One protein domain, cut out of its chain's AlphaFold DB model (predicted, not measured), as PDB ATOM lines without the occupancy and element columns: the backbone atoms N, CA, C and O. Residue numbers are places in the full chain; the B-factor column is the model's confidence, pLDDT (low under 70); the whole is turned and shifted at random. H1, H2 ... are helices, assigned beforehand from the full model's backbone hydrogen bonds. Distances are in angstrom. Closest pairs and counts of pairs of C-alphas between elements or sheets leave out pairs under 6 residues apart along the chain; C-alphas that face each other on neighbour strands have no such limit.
ATOM      1  N   TRP A 272     209.005 178.128 147.755       92.25
ATOM      2  CA  TRP A 272     210.006 179.185 147.924       92.25
ATOM      3  C   TRP A 272     209.470 180.536 147.468       92.25
ATOM      4  O   TRP A 272     209.472 181.500 148.238       92.25
ATOM      5  N   GLY A 273     208.965 180.601 146.236       92.00
ATOM      6  CA  GLY A 273     208.360 181.806 145.681       92.00
ATOM      7  C   GLY A 273     207.191 182.299 146.529       92.00
ATOM      8  O   GLY A 273     207.067 183.504 146.755       92.00
ATOM      9  N   HIS A 274     206.378 181.385 147.068       92.75
ATOM     10  CA  HIS A 274     205.286 181.734 147.973       92.75
ATOM     11  C   HIS A 274     205.774 182.363 149.287       92.75
ATOM     12  O   HIS A 274     205.323 183.458 149.633       92.75
ATOM     13  N   ALA A 275     206.705 181.714 149.998       95.25
ATOM     14  CA  ALA A 275     207.223 182.212 151.272       95.25
ATOM     15  C   ALA A 275     207.913 183.575 151.110       95.25
ATOM     16  O   ALA A 275     207.622 184.504 151.861       95.25
ATOM     17  N   VAL A 276     208.751 183.737 150.080       94.50
ATOM     18  CA  VAL A 276     209.451 185.001 149.792       94.50
ATOM     19  C   VAL A 276     208.475 186.111 149.394       94.50
ATOM     20  O   VAL A 276     208.601 187.236 149.879       94.50
ATOM     21  N   ALA A 277     207.482 185.820 148.546       93.31
ATOM     22  CA  ALA A 277     206.484 186.813 148.150       93.31
ATOM     23  C   ALA A 277     205.648 187.284 149.345       93.31
ATOM     24  O   ALA A 277     205.391 188.483 149.480       93.31
ATOM     25  N   LEU A 278     205.253 186.361 150.229       94.38
ATOM     26  CA  LEU A 278     204.539 186.694 151.456       94.38
ATOM     27  C   LEU A 278     205.418 187.521 152.399       94.38
ATOM     28  O   LEU A 278     204.966 188.545 152.905       94.38
ATOM     29  N   HIS A 279     206.681 187.130 152.570       95.44
ATOM     30  CA  HIS A 279     207.646 187.855 153.390       95.44
ATOM     31  C   HIS A 279     207.806 189.308 152.912       95.44
ATOM     32  O   HIS A 279     207.565 190.250 153.668       95.44
ATOM     33  N   ALA A 280     208.107 189.506 151.626       93.81
ATOM     34  CA  ALA A 280     208.249 190.834 151.037       93.81
ATOM     35  C   ALA A 280     206.959 191.661 151.157       93.81
ATOM     36  O   ALA A 280     207.010 192.854 151.460       93.81
ATOM     37  N   ALA A 281     205.791 191.036 150.966       92.31
ATOM     38  CA  ALA A 281     204.510 191.716 151.114       92.31
ATOM     39  C   ALA A 281     204.281 192.232 152.543       92.31
ATOM     40  O   ALA A 281     203.732 193.321 152.694       92.31
ATOM     41  N   LEU A 282     204.700 191.493 153.576       93.31
ATOM     42  CA  LEU A 282     204.574 191.939 154.967       93.31
ATOM     43  C   LEU A 282     205.570 193.046 155.317       93.31
ATOM     44  O   LEU A 282     205.163 194.030 155.932       93.31
ATOM     45  N   LEU A 283     206.820 192.963 154.850       91.69
ATOM     46  CA  LEU A 283     207.803 194.039 155.041       91.69
ATOM     47  C   LEU A 283     207.337 195.365 154.411       91.69
ATOM     48  O   LEU A 283     207.514 196.433 154.993       91.69
ATOM     49  N   LEU A 284     206.667 195.308 153.255       90.75
ATOM     50  CA  LEU A 284     206.141 196.495 152.568       90.75
ATOM     51  C   LEU A 284     204.913 197.129 153.245       90.75
ATOM     52  O   LEU A 284     204.573 198.268 152.923       90.75
ATOM     53  N   ARG A 285     204.231 196.434 154.169       88.19
ATOM     54  CA  ARG A 285     203.066 196.982 154.896       88.19
ATOM     55  C   ARG A 285     203.450 197.959 156.012       88.19
ATOM     56  O   ARG A 285     202.603 198.751 156.424       88.19
ATOM     57  N   GLY A 286     204.698 197.921 156.480       82.50
ATOM     58  CA  GLY A 286     205.181 198.744 157.588       82.50
ATOM     59  C   GLY A 286     204.566 198.383 158.948       82.50
ATOM     60  O   GLY A 286     203.854 197.392 159.100       82.50
ATOM     61  N   GLU A 287     204.832 199.227 159.948       79.94
ATOM     62  CA  GLU A 287     204.596 198.961 161.380       79.94
ATOM     63  C   GLU A 287     203.117 198.775 161.778       79.94
ATOM     64  O   GLU A 287     202.828 198.252 162.842       79.94
ATOM     65  N   GLY A 288     202.146 199.197 160.962       75.19
ATOM     66  CA  GLY A 288     200.722 199.182 161.341       75.19
ATOM     67  C   GLY A 288     199.853 198.144 160.628       75.19
ATOM     68  O   GLY A 288     198.656 198.074 160.900       75.19
ATOM     69  N   GLY A 289     200.414 197.401 159.669       84.62
ATOM     70  CA  GLY A 289     199.636 196.585 158.726       84.62
ATOM     71  C   GLY A 289     199.755 195.072 158.901       84.62
ATOM     72  O   GLY A 289     199.155 194.339 158.114       84.62
ATOM     73  N   VAL A 290     200.536 194.605 159.877       91.94
ATOM     74  CA  VAL A 290     200.784 193.179 160.130       91.94
ATOM     75  C   VAL A 290     200.032 192.752 161.388       91.94
ATOM     76  O   VAL A 290     200.065 193.445 162.402       91.94
ATOM     77  N   ASN A 291     199.340 191.617 161.323       92.56
ATOM     78  CA  ASN A 291     198.644 191.011 162.462       92.56
ATOM     79  C   ASN A 291     199.120 189.565 162.713       92.56
ATOM     80  O   ASN A 291     199.915 189.019 161.950       92.56
ATOM     81  N   GLY A 292     198.631 188.922 163.780       92.25
ATOM     82  CA  GLY A 292     199.036 187.550 164.117       92.25
ATOM     83  C   GLY A 292     198.695 186.492 163.055       92.25
ATOM     84  O   GLY A 292     199.423 185.515 162.912       92.25
ATOM     85  N   GLU A 293     197.638 186.687 162.261       92.69
ATOM     86  CA  GLU A 293     197.292 185.783 161.153       92.69
ATOM     87  C   GLU A 293     198.270 185.919 159.979       92.69
ATOM     88  O   GLU A 293     198.640 184.919 159.363       92.69
ATOM     89  N   ASP A 294     198.747 187.133 159.695       94.44
ATOM     90  CA  ASP A 294     199.813 187.348 158.715       94.44
ATOM     91  C   ASP A 294     201.104 186.625 159.139       94.44
ATOM     92  O   ASP A 294     201.715 185.928 158.325       94.44
ATOM     93  N   LEU A 295     201.484 186.726 160.421       95.31
ATOM     94  CA  LEU A 295     202.639 186.005 160.969       95.31
ATOM     95  C   LEU A 295     202.456 184.492 160.882       95.31
ATOM     96  O   LEU A 295     203.376 183.802 160.455       95.31
ATOM     97  N   ARG A 296     201.267 183.977 161.226       94.38
ATOM     98  CA  ARG A 296     200.930 182.549 161.120       94.38
ATOM     99  C   ARG A 296     201.143 182.025 159.709       94.38
ATOM    100  O   ARG A 296     201.772 180.985 159.524       94.38
ATOM    101  N   ARG A 297     200.642 182.757 158.712       94.81
ATOM    102  CA  ARG A 297     200.802 182.401 157.298       94.81
ATOM    103  C   ARG A 297     202.263 182.439 156.877       94.81
ATOM    104  O   ARG A 297     202.707 181.521 156.196       94.81
ATOM    105  N   LEU A 298     203.008 183.465 157.291       96.19
ATOM    106  CA  LEU A 298     204.424 183.592 156.949       96.19
ATOM    107  C   LEU A 298     205.268 182.485 157.592       96.19
ATOM    108  O   LEU A 298     206.049 181.838 156.900       96.19
ATOM    109  N   GLY A 299     205.080 182.235 158.888       96.31
ATOM    110  CA  GLY A 299     205.752 181.161 159.616       96.31
ATOM    111  C   GLY A 299     205.458 179.793 159.008       96.31
ATOM    112  O   GLY A 299     206.390 179.060 158.693       96.31
ATOM    113  N   GLY A 300     204.182 179.496 158.739       95.88
ATOM    114  CA  GLY A 300     203.772 178.247 158.093       95.88
ATOM    115  C   GLY A 300     204.323 178.083 156.672       95.88
ATOM    116  O   GLY A 300     204.707 176.981 156.290       95.88
ATOM    117  N   ALA A 301     204.423 179.169 155.897       96.38
ATOM    118  CA  ALA A 301     205.044 179.131 154.574       96.38
ATOM    119  C   ALA A 301     206.540 178.788 154.656       96.38
ATOM    120  O   ALA A 301     207.020 177.967 153.878       96.38
ATOM    121  N   TRP A 302     207.267 179.365 155.617       97.56
ATOM    122  CA  TRP A 302     208.675 179.036 155.846       97.56
ATOM    123  C   TRP A 302     208.876 177.620 156.391       97.56
ATOM    124  O   TRP A 302     209.766 176.919 155.913       97.56
ATOM    125  N   ASP A 303     208.044 177.165 157.329       96.75
ATOM    126  CA  ASP A 303     208.071 175.775 157.803       96.75
ATOM    127  C   ASP A 303     207.869 174.801 156.627       96.75
ATOM    128  O   ASP A 303     208.672 173.887 156.440       96.75
ATOM    129  N   ALA A 304     206.892 175.061 155.750       95.50
ATOM    130  CA  ALA A 304     206.626 174.231 154.574       95.50
ATOM    131  C   ALA A 304     207.776 174.214 153.550       95.50
ATOM    132  O   ALA A 304     207.970 173.197 152.877       95.50
ATOM    133  N   VAL A 305     208.522 175.320 153.414       95.75
ATOM    134  CA  VAL A 305     209.760 175.386 152.619       95.75
ATOM    135  C   VAL A 305     210.839 174.519 153.253       95.75
ATOM    136  O   VAL A 305     211.492 173.735 152.571       95.75
ATOM    137  N   PHE A 306     211.027 174.635 154.565       95.38
ATOM    138  CA  PHE A 306     212.087 173.916 155.251       95.38
ATOM    139  C   PHE A 306     211.779 172.446 155.491       95.38
ATOM    140  O   PHE A 306     212.720 171.717 155.775       95.38
ATOM    141  N   GLU A 307     210.536 171.989 155.409       95.56
ATOM    142  CA  GLU A 307     210.163 170.569 155.494       95.56
ATOM    143  C   GLU A 307     210.214 169.852 154.138       95.56
ATOM    144  O   GLU A 307     210.314 168.628 154.106       95.56
ATOM    145  N   ASP A 308     210.194 170.592 153.028       95.56
ATOM    146  CA  ASP A 308     210.193 170.030 151.677       95.56
ATOM    147  C   ASP A 308     211.600 169.628 151.209       95.56
ATOM    148  O   ASP A 308     212.512 170.452 151.107       95.56
ATOM    149  N   GLU A 309     211.779 168.346 150.888       94.81
ATOM    150  CA  GLU A 309     213.043 167.810 150.380       94.81
ATOM    151  C   GLU A 309     213.444 168.436 149.039       94.81
ATOM    152  O   GLU A 309     214.627 168.705 148.828       94.81
ATOM    153  N   ALA A 310     212.480 168.730 148.159       93.12
ATOM    154  CA  ALA A 310     212.761 169.350 146.865       93.12
ATOM    155  C   ALA A 310     213.264 170.791 147.039       93.12
ATOM    156  O   ALA A 310     214.280 171.182 146.461       93.12
ATOM    157  N   ALA A 311     212.595 171.557 147.903       89.56
ATOM    158  CA  ALA A 311     213.000 172.906 148.274       89.56
ATOM    159  C   ALA A 311     214.398 172.937 148.917       89.56
ATOM    160  O   ALA A 311     215.181 173.848 148.634       89.56
ATOM    161  N   ARG A 312     214.733 171.945 149.758       91.56
ATOM    162  CA  ARG A 312     216.081 171.796 150.326       91.56
ATOM    163  C   ARG A 312     217.109 171.512 149.236       91.56
ATOM    164  O   ARG A 312     218.097 172.237 149.174       91.56
ATOM    165  N   ALA A 313     216.854 170.527 148.368       91.94
ATOM    166  CA  ALA A 313     217.743 170.144 147.268       91.94
ATOM    167  C   ALA A 313     218.111 171.339 146.370       91.94
ATOM    168  O   ALA A 313     219.276 171.498 145.999       91.94
ATOM    169  N   GLU A 314     217.147 172.223 146.090       90.69
ATOM    170  CA  GLU A 314     217.380 173.451 145.324       90.69
ATOM    171  C   GLU A 314     218.344 174.414 146.038       90.69
ATOM    172  O   GLU A 314     219.256 174.965 145.413       90.69
ATOM    173  N   VAL A 315     218.200 174.608 147.355       89.12
ATOM    174  CA  VAL A 315     219.158 175.416 148.131       89.12
ATOM    175  C   VAL A 315     220.535 174.776 148.127       89.12
ATOM    176  O   VAL A 315     221.525 175.493 148.006       89.12
ATOM    177  N   GLU A 316     220.629 173.449 148.217       89.75
ATOM    178  CA  GLU A 316     221.921 172.763 148.171       89.75
ATOM    179  C   GLU A 316     222.626 172.961 146.828       89.75
ATOM    180  O   GLU A 316     223.844 173.153 146.783       89.75
ATOM    181  N   GLU A 317     221.875 172.904 145.730       92.56
ATOM    182  CA  GLU A 317     222.384 173.164 144.385       92.56
ATOM    183  C   GLU A 317     222.873 174.608 144.253       92.56
ATOM    184  O   GLU A 317     224.014 174.838 143.843       92.56
ATOM    185  N   ARG A 318     222.064 175.583 144.686       90.69
ATOM    186  CA  ARG A 318     222.442 177.003 144.664       90.69
ATOM    187  C   ARG A 318     223.643 177.293 145.558       90.69
ATOM    188  O   ARG A 318     224.551 177.998 145.132       90.69
ATOM    189  N   ALA A 319     223.681 176.727 146.763       91.56
ATOM    190  CA  ALA A 319     224.790 176.864 147.703       91.56
ATOM    191  C   ALA A 319     226.101 176.334 147.098       91.56
ATOM    192  O   ALA A 319     227.129 177.004 147.185       91.56
ATOM    193  N   ARG A 320     226.057 175.177 146.420       91.06
ATOM    194  CA  ARG A 320     227.202 174.637 145.668       91.06
ATOM    195  C   ARG A 320     227.609 175.549 144.513       91.06
ATOM    196  O   ARG A 320     228.799 175.792 144.335       91.06
ATOM    197  N   ALA A 321     226.643 176.083 143.765       93.62
ATOM    198  CA  ALA A 321     226.907 176.972 142.634       93.62
ATOM    199  C   ALA A 321     227.603 178.282 143.049       93.62
ATOM    200  O   ALA A 321     228.458 178.772 142.315       93.62
ATOM    201  N   ILE A 322     227.282 178.826 144.228       93.31
ATOM    202  CA  ILE A 322     227.917 180.045 144.765       93.31
ATOM    203  C   ILE A 322     229.168 179.767 145.619       93.31
ATOM    204  O   ILE A 322     229.741 180.702 146.174       93.31
ATOM    205  N   GLY A 323     229.593 178.506 145.749       91.25
ATOM    206  CA  GLY A 323     230.776 178.125 146.528       91.25
ATOM    207  C   GLY A 323     230.616 178.246 148.048       91.25
ATOM    208  O   GLY A 323     231.607 178.426 148.753       91.25
ATOM    209  N   ALA A 324     229.388 178.167 148.576       90.56
ATOM    210  CA  ALA A 324     229.157 178.165 150.018       90.56
ATOM    211  C   ALA A 324     229.731 176.893 150.670       90.56
ATOM    212  O   ALA A 324     229.704 175.806 150.091       90.56
ATOM    213  N   SER A 325     230.212 177.019 151.910       81.50
ATOM    214  CA  SER A 325     230.931 175.975 152.663       81.50
ATOM    215  C   SER A 325     230.109 174.723 153.005       81.50
ATOM    216  O   SER A 325     230.657 173.752 153.523       81.50
ATOM    217  N   GLY A 326     228.809 174.717 152.705       88.88
ATOM    218  CA  GLY A 326     227.944 173.550 152.820       88.88
ATOM    219  C   GLY A 326     226.465 173.917 152.731       88.88
ATOM    220  O   GLY A 326     226.038 174.958 153.231       88.88
ATOM    221  N   ALA A 327     225.671 173.038 152.123       87.19
ATOM    222  CA  ALA A 327     224.231 173.218 151.956       87.19
ATOM    223  C   ALA A 327     223.488 173.413 153.289       87.19
ATOM    224  O   ALA A 327     222.689 174.336 153.427       87.19
ATOM    225  N   GLN A 328     223.822 172.609 154.302       90.44
ATOM    226  CA  GLN A 328     223.203 172.698 155.625       90.44
ATOM    227  C   GLN A 328     223.465 174.047 156.310       90.44
ATOM    228  O   GLN A 328     222.569 174.603 156.940       90.44
ATOM    229  N   ALA A 329     224.679 174.591 156.168       90.81
ATOM    230  CA  ALA A 329     225.023 175.898 156.717       90.81
ATOM    231  C   ALA A 329     224.262 177.024 156.000       90.81
ATOM    232  O   ALA A 329     223.796 177.953 156.653       90.81
ATOM    233  N   ALA A 330     224.082 176.919 154.678       91.12
ATOM    234  CA  ALA A 330     223.276 177.868 153.912       91.12
ATOM    235  C   ALA A 330     221.793 177.826 154.319       91.12
ATOM    236  O   ALA A 330     221.184 178.875 154.516       91.12
ATOM    237  N   ILE A 331     221.225 176.627 154.503       91.94
ATOM    238  CA  ILE A 331     219.841 176.450 154.968       91.94
ATOM    239  C   ILE A 331     219.658 177.034 156.374       91.94
ATOM    240  O   ILE A 331     218.691 177.759 156.602       91.94
ATOM    241  N   GLU A 332     220.570 176.757 157.311       93.75
ATOM    242  CA  GLU A 332     220.469 177.318 158.664       93.75
ATOM    243  C   GLU A 332     220.670 178.838 158.664       93.75
ATOM    244  O   GLU A 332     219.956 179.539 159.372       93.75
ATOM    245  N   GLY A 333     221.565 179.367 157.823       93.31
ATOM    246  CA  GLY A 333     221.731 180.810 157.637       93.31
ATOM    247  C   GLY A 333     220.447 181.488 157.153       93.31
ATOM    248  O   GLY A 333     220.002 182.456 157.762       93.31
ATOM    249  N   LEU A 334     219.798 180.934 156.120       93.25
ATOM    250  CA  LEU A 334     218.507 181.432 155.628       93.25
ATOM    251  C   LEU A 334     217.418 181.360 156.698       93.25
ATOM    252  O   LEU A 334     216.615 182.281 156.836       93.25
ATOM    253  N   ARG A 335     217.394 180.268 157.468       96.00
ATOM    254  CA  ARG A 335     216.448 180.094 158.567       96.00
ATOM    255  C   ARG A 335     216.651 181.151 159.650       96.00
ATOM    256  O   ARG A 335     215.668 181.736 160.093       96.00
ATOM    257  N   SER A 336     217.893 181.417 160.047       96.94
ATOM    258  CA  SER A 336     218.229 182.468 161.014       96.94
ATOM    259  C   SER A 336     217.815 183.850 160.517       96.94
ATOM    260  O   SER A 336     217.144 184.561 161.254       96.94
ATOM    261  N   SER A 337     218.087 184.198 159.254       96.50
ATOM    262  CA  SER A 337     217.637 185.478 158.685       96.50
ATOM    263  C   SER A 337     216.112 185.608 158.669       96.50
ATOM    264  O   SER A 337     215.575 186.629 159.083       96.50
ATOM    265  N   ALA A 338     215.386 184.555 158.278       96.38
ATOM    266  CA  ALA A 338     213.924 184.574 158.327       96.38
ATOM    267  C   ALA A 338     213.388 184.699 159.766       96.38
ATOM    268  O   ALA A 338     212.366 185.345 159.988       96.38
ATOM    269  N   VAL A 339     214.071 184.104 160.751       97.69
ATOM    270  CA  VAL A 339     213.760 184.284 162.175       97.69
ATOM    271  C   VAL A 339     213.997 185.733 162.615       97.69
ATOM    272  O   VAL A 339     213.120 186.303 163.259       97.69
ATOM    273  N   GLU A 340     215.132 186.334 162.265       97.69
ATOM    274  CA  GLU A 340     215.461 187.732 162.584       97.69
ATOM    275  C   GLU A 340     214.419 188.703 162.015       97.69
ATOM    276  O   GLU A 340     213.917 189.566 162.738       97.69
ATOM    277  N   ASP A 341     214.013 188.510 160.760       96.56
ATOM    278  CA  ASP A 341     212.983 189.337 160.132       96.56
ATOM    279  C   ASP A 341     211.611 189.158 160.803       96.56
ATOM    280  O   ASP A 341     210.889 190.132 161.020       96.56
ATOM    281  N   LEU A 342     211.242 187.928 161.188       96.25
ATOM    282  CA  LEU A 342     210.014 187.668 161.950       96.25
ATOM    283  C   LEU A 342     210.036 188.367 163.316       96.25
ATOM    284  O   LEU A 342     209.030 188.954 163.716       96.25
ATOM    285  N   VAL A 343     211.174 188.340 164.016       96.88
ATOM    286  CA  VAL A 343     211.369 189.063 165.283       96.88
ATOM    287  C   VAL A 343     211.201 190.568 165.068       96.88
ATOM    288  O   VAL A 343     210.437 191.207 165.798       96.88
ATOM    289  N   ALA A 344     211.844 191.126 164.040       95.56
ATOM    290  CA  ALA A 344     211.733 192.540 163.697       95.56
ATOM    291  C   ALA A 344     210.285 192.934 163.351       95.56
ATOM    292  O   ALA A 344     209.792 193.953 163.838       95.56
ATOM    293  N   LEU A 345     209.570 192.104 162.581       95.12
ATOM    294  CA  LEU A 345     208.158 192.308 162.246       95.12
ATOM    295  C   LEU A 345     207.264 192.306 163.491       95.12
ATOM    296  O   LEU A 345     206.434 193.203 163.642       95.12
ATOM    297  N   VAL A 346     207.442 191.340 164.401       95.31
ATOM    298  CA  VAL A 346     206.683 191.255 165.663       95.31
ATOM    299  C   VAL A 346     206.898 192.505 166.517       95.31
ATOM    300  O   VAL A 346     205.931 193.076 167.027       95.31
ATOM    301  N   GLN A 347     208.149 192.954 166.662       95.31
ATOM    302  CA  GLN A 347     208.488 194.139 167.452       95.31
ATOM    303  C   GLN A 347     207.936 195.425 166.832       95.31
ATOM    304  O   GLN A 347     207.325 196.232 167.538       95.31
ATOM    305  N   ALA A 348     208.116 195.598 165.520       93.62
ATOM    306  CA  ALA A 348     207.649 196.761 164.774       93.62
ATOM    307  C   ALA A 348     206.120 196.883 164.823       93.62
ATOM    308  O   ALA A 348     205.593 197.949 165.137       93.62
ATOM    309  N   ALA A 349     205.412 195.773 164.594       93.00
ATOM    310  CA  ALA A 349     203.952 195.732 164.617       93.00
ATOM    311  C   ALA A 349     203.343 195.608 166.021       93.00
ATOM    312  O   ALA A 349     202.124 195.693 166.182       93.00
ATOM    313  N   ARG A 350     204.182 195.436 167.050       94.38
ATOM    314  CA  ARG A 350     203.790 195.265 168.456       94.38
ATOM    315  C   ARG A 350     202.712 194.193 168.650       94.38
ATOM    316  O   ARG A 350     201.759 194.398 169.402       94.38
ATOM    317  N   ILE A 351     202.845 193.067 167.951       93.81
ATOM    318  CA  ILE A 351     201.818 192.018 167.929       93.81
ATOM    319  C   ILE A 351     201.875 191.236 169.254       93.81
ATOM    320  O   ILE A 351     202.897 190.603 169.534       93.81
ATOM    321  N   PRO A 352     200.803 191.248 170.074       94.19
ATOM    322  CA  PRO A 352     200.783 190.536 171.350       94.19
ATOM    323  C   PRO A 352     200.983 189.032 171.168       94.19
ATOM    324  O   PRO A 352     200.426 188.458 170.230       94.19
ATOM    325  N   HIS A 353     201.708 188.400 172.095       94.94
ATOM    326  CA  HIS A 353     202.039 186.970 172.068       94.94
ATOM    327  C   HIS A 353     200.821 186.074 171.798       94.94
ATOM    328  O   HIS A 353     200.876 185.190 170.953       94.94
ATOM    329  N   GLU A 354     199.685 186.369 172.435       93.75
ATOM    330  CA  GLU A 354     198.425 185.618 172.309       93.75
ATOM    331  C   GLU A 354     197.927 185.468 170.863       93.75
ATOM    332  O   GLU A 354     197.207 184.525 170.544       93.75
ATOM    333  N   GLN A 355     198.288 186.391 169.964       91.44
ATOM    334  CA  GLN A 355     197.852 186.329 168.568       91.44
ATOM    335  C   GLN A 355     198.686 185.363 167.718       91.44
ATOM    336  O   GLN A 355     198.254 185.004 166.614       91.44
ATOM    337  N   TRP A 356     199.865 184.966 168.203       90.56
ATOM    338  CA  TRP A 356     200.830 184.163 167.454       90.56
ATOM    339  C   TRP A 356     201.513 183.051 168.270       90.56
ATOM    340  O   TRP A 356     202.498 182.473 167.809       90.56
ATOM    341  N   ASP A 357     200.972 182.720 169.442       84.12
ATOM    342  CA  ASP A 357     201.410 181.578 170.245       84.12
ATOM    343  C   ASP A 357     201.086 180.237 169.551       84.12
ATOM    344  O   ASP A 357     200.097 180.114 168.824       84.12
ATOM    345  N   ASP A 358     201.949 179.244 169.779       80.38
ATOM    346  CA  ASP A 358     201.857 177.861 169.283       80.38
ATOM    347  C   ASP A 358     201.826 177.680 167.748       80.38
ATOM    348  O   ASP A 358     201.163 176.800 167.196       80.38
ATOM    349  N   LEU A 359     202.564 178.517 167.015       81.69
ATOM    350  CA  LEU A 359     202.535 178.522 165.549       81.69
ATOM    351  C   LEU A 359     203.820 177.970 164.914       81.69
ATOM    352  O   LEU A 359     204.720 178.718 164.554       81.69
ATOM    353  N   GLY A 360     203.899 176.655 164.716       93.62
ATOM    354  CA  GLY A 360     204.968 176.053 163.904       93.62
ATOM    355  C   GLY A 360     206.388 176.220 164.471       93.62
ATOM    356  O   GLY A 360     206.595 176.730 165.573       93.62
TER     357      GLY A 360
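This is residues 272 to 360 of the 482 residues of an uncharacterized protein of Chondromyces apiculatus DSM 436 (UniProt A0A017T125). What shape does this model have? Three helices, H1, H2 and H4, run side by side in a loosely formed up-and-down bundle, each against the one before it, and H3 is set crosswise at one end, between the end of H2 and the start of H4. The stretch after H4 folds back beside H2. What is it made of? The printed part has 89 residues with four named helices, H1 to H4 in order, and no named strand; it is all helix, elongated at 39 by 22 by 19 A, and only just compact, close to loose, with a radius of gyration of the C-alphas of 14.1 A.

How does the bundle begin? H1, residues 272 to 283, and H2, residues 292 to 307, touch as a helical hairpin, opposite ways at a shallow tilt of 27 degrees; their closest C-alphas, of Ala 275 and Ala 301, are 5.0 A apart. What follows? H3, residues 309 to 321, and H2 only just touch, only at the corner, with 3 pairs of C-alphas within 8 A, the closest those of Val 305 and Ala 311 at 6.0 A. H4, residues 327 to 349, touches H3 with residues 327 to 331 alone, closest at the C-alphas of Glu 316 and Ala 327, 4.5 A. How does H4 stand to H2? They are close but not clearly touching, opposite ways at a shallow tilt of 1 degree; the closest C-alphas, of Leu 295 and Leu 342, are 7.6 A apart. In each of the four helices every O i to N i+4 pair is within hydrogen-bond range.

Where does H1 begin? C-alpha 272 is at (210.006, 179.185, 147.924). How long are the longer helices? H2 is 22.1 A and H4 32.8 A from first to last C-alpha, H4 ending at C-alpha 349, (203.952, 195.732, 164.617).

How far does it reach? The two C-alphas farthest apart, of Gly 323 and Glu 354, are 42.0 A apart. Is it continuous and confident? The printed part has no cut, and no printed residue is under 70 in pLDDT.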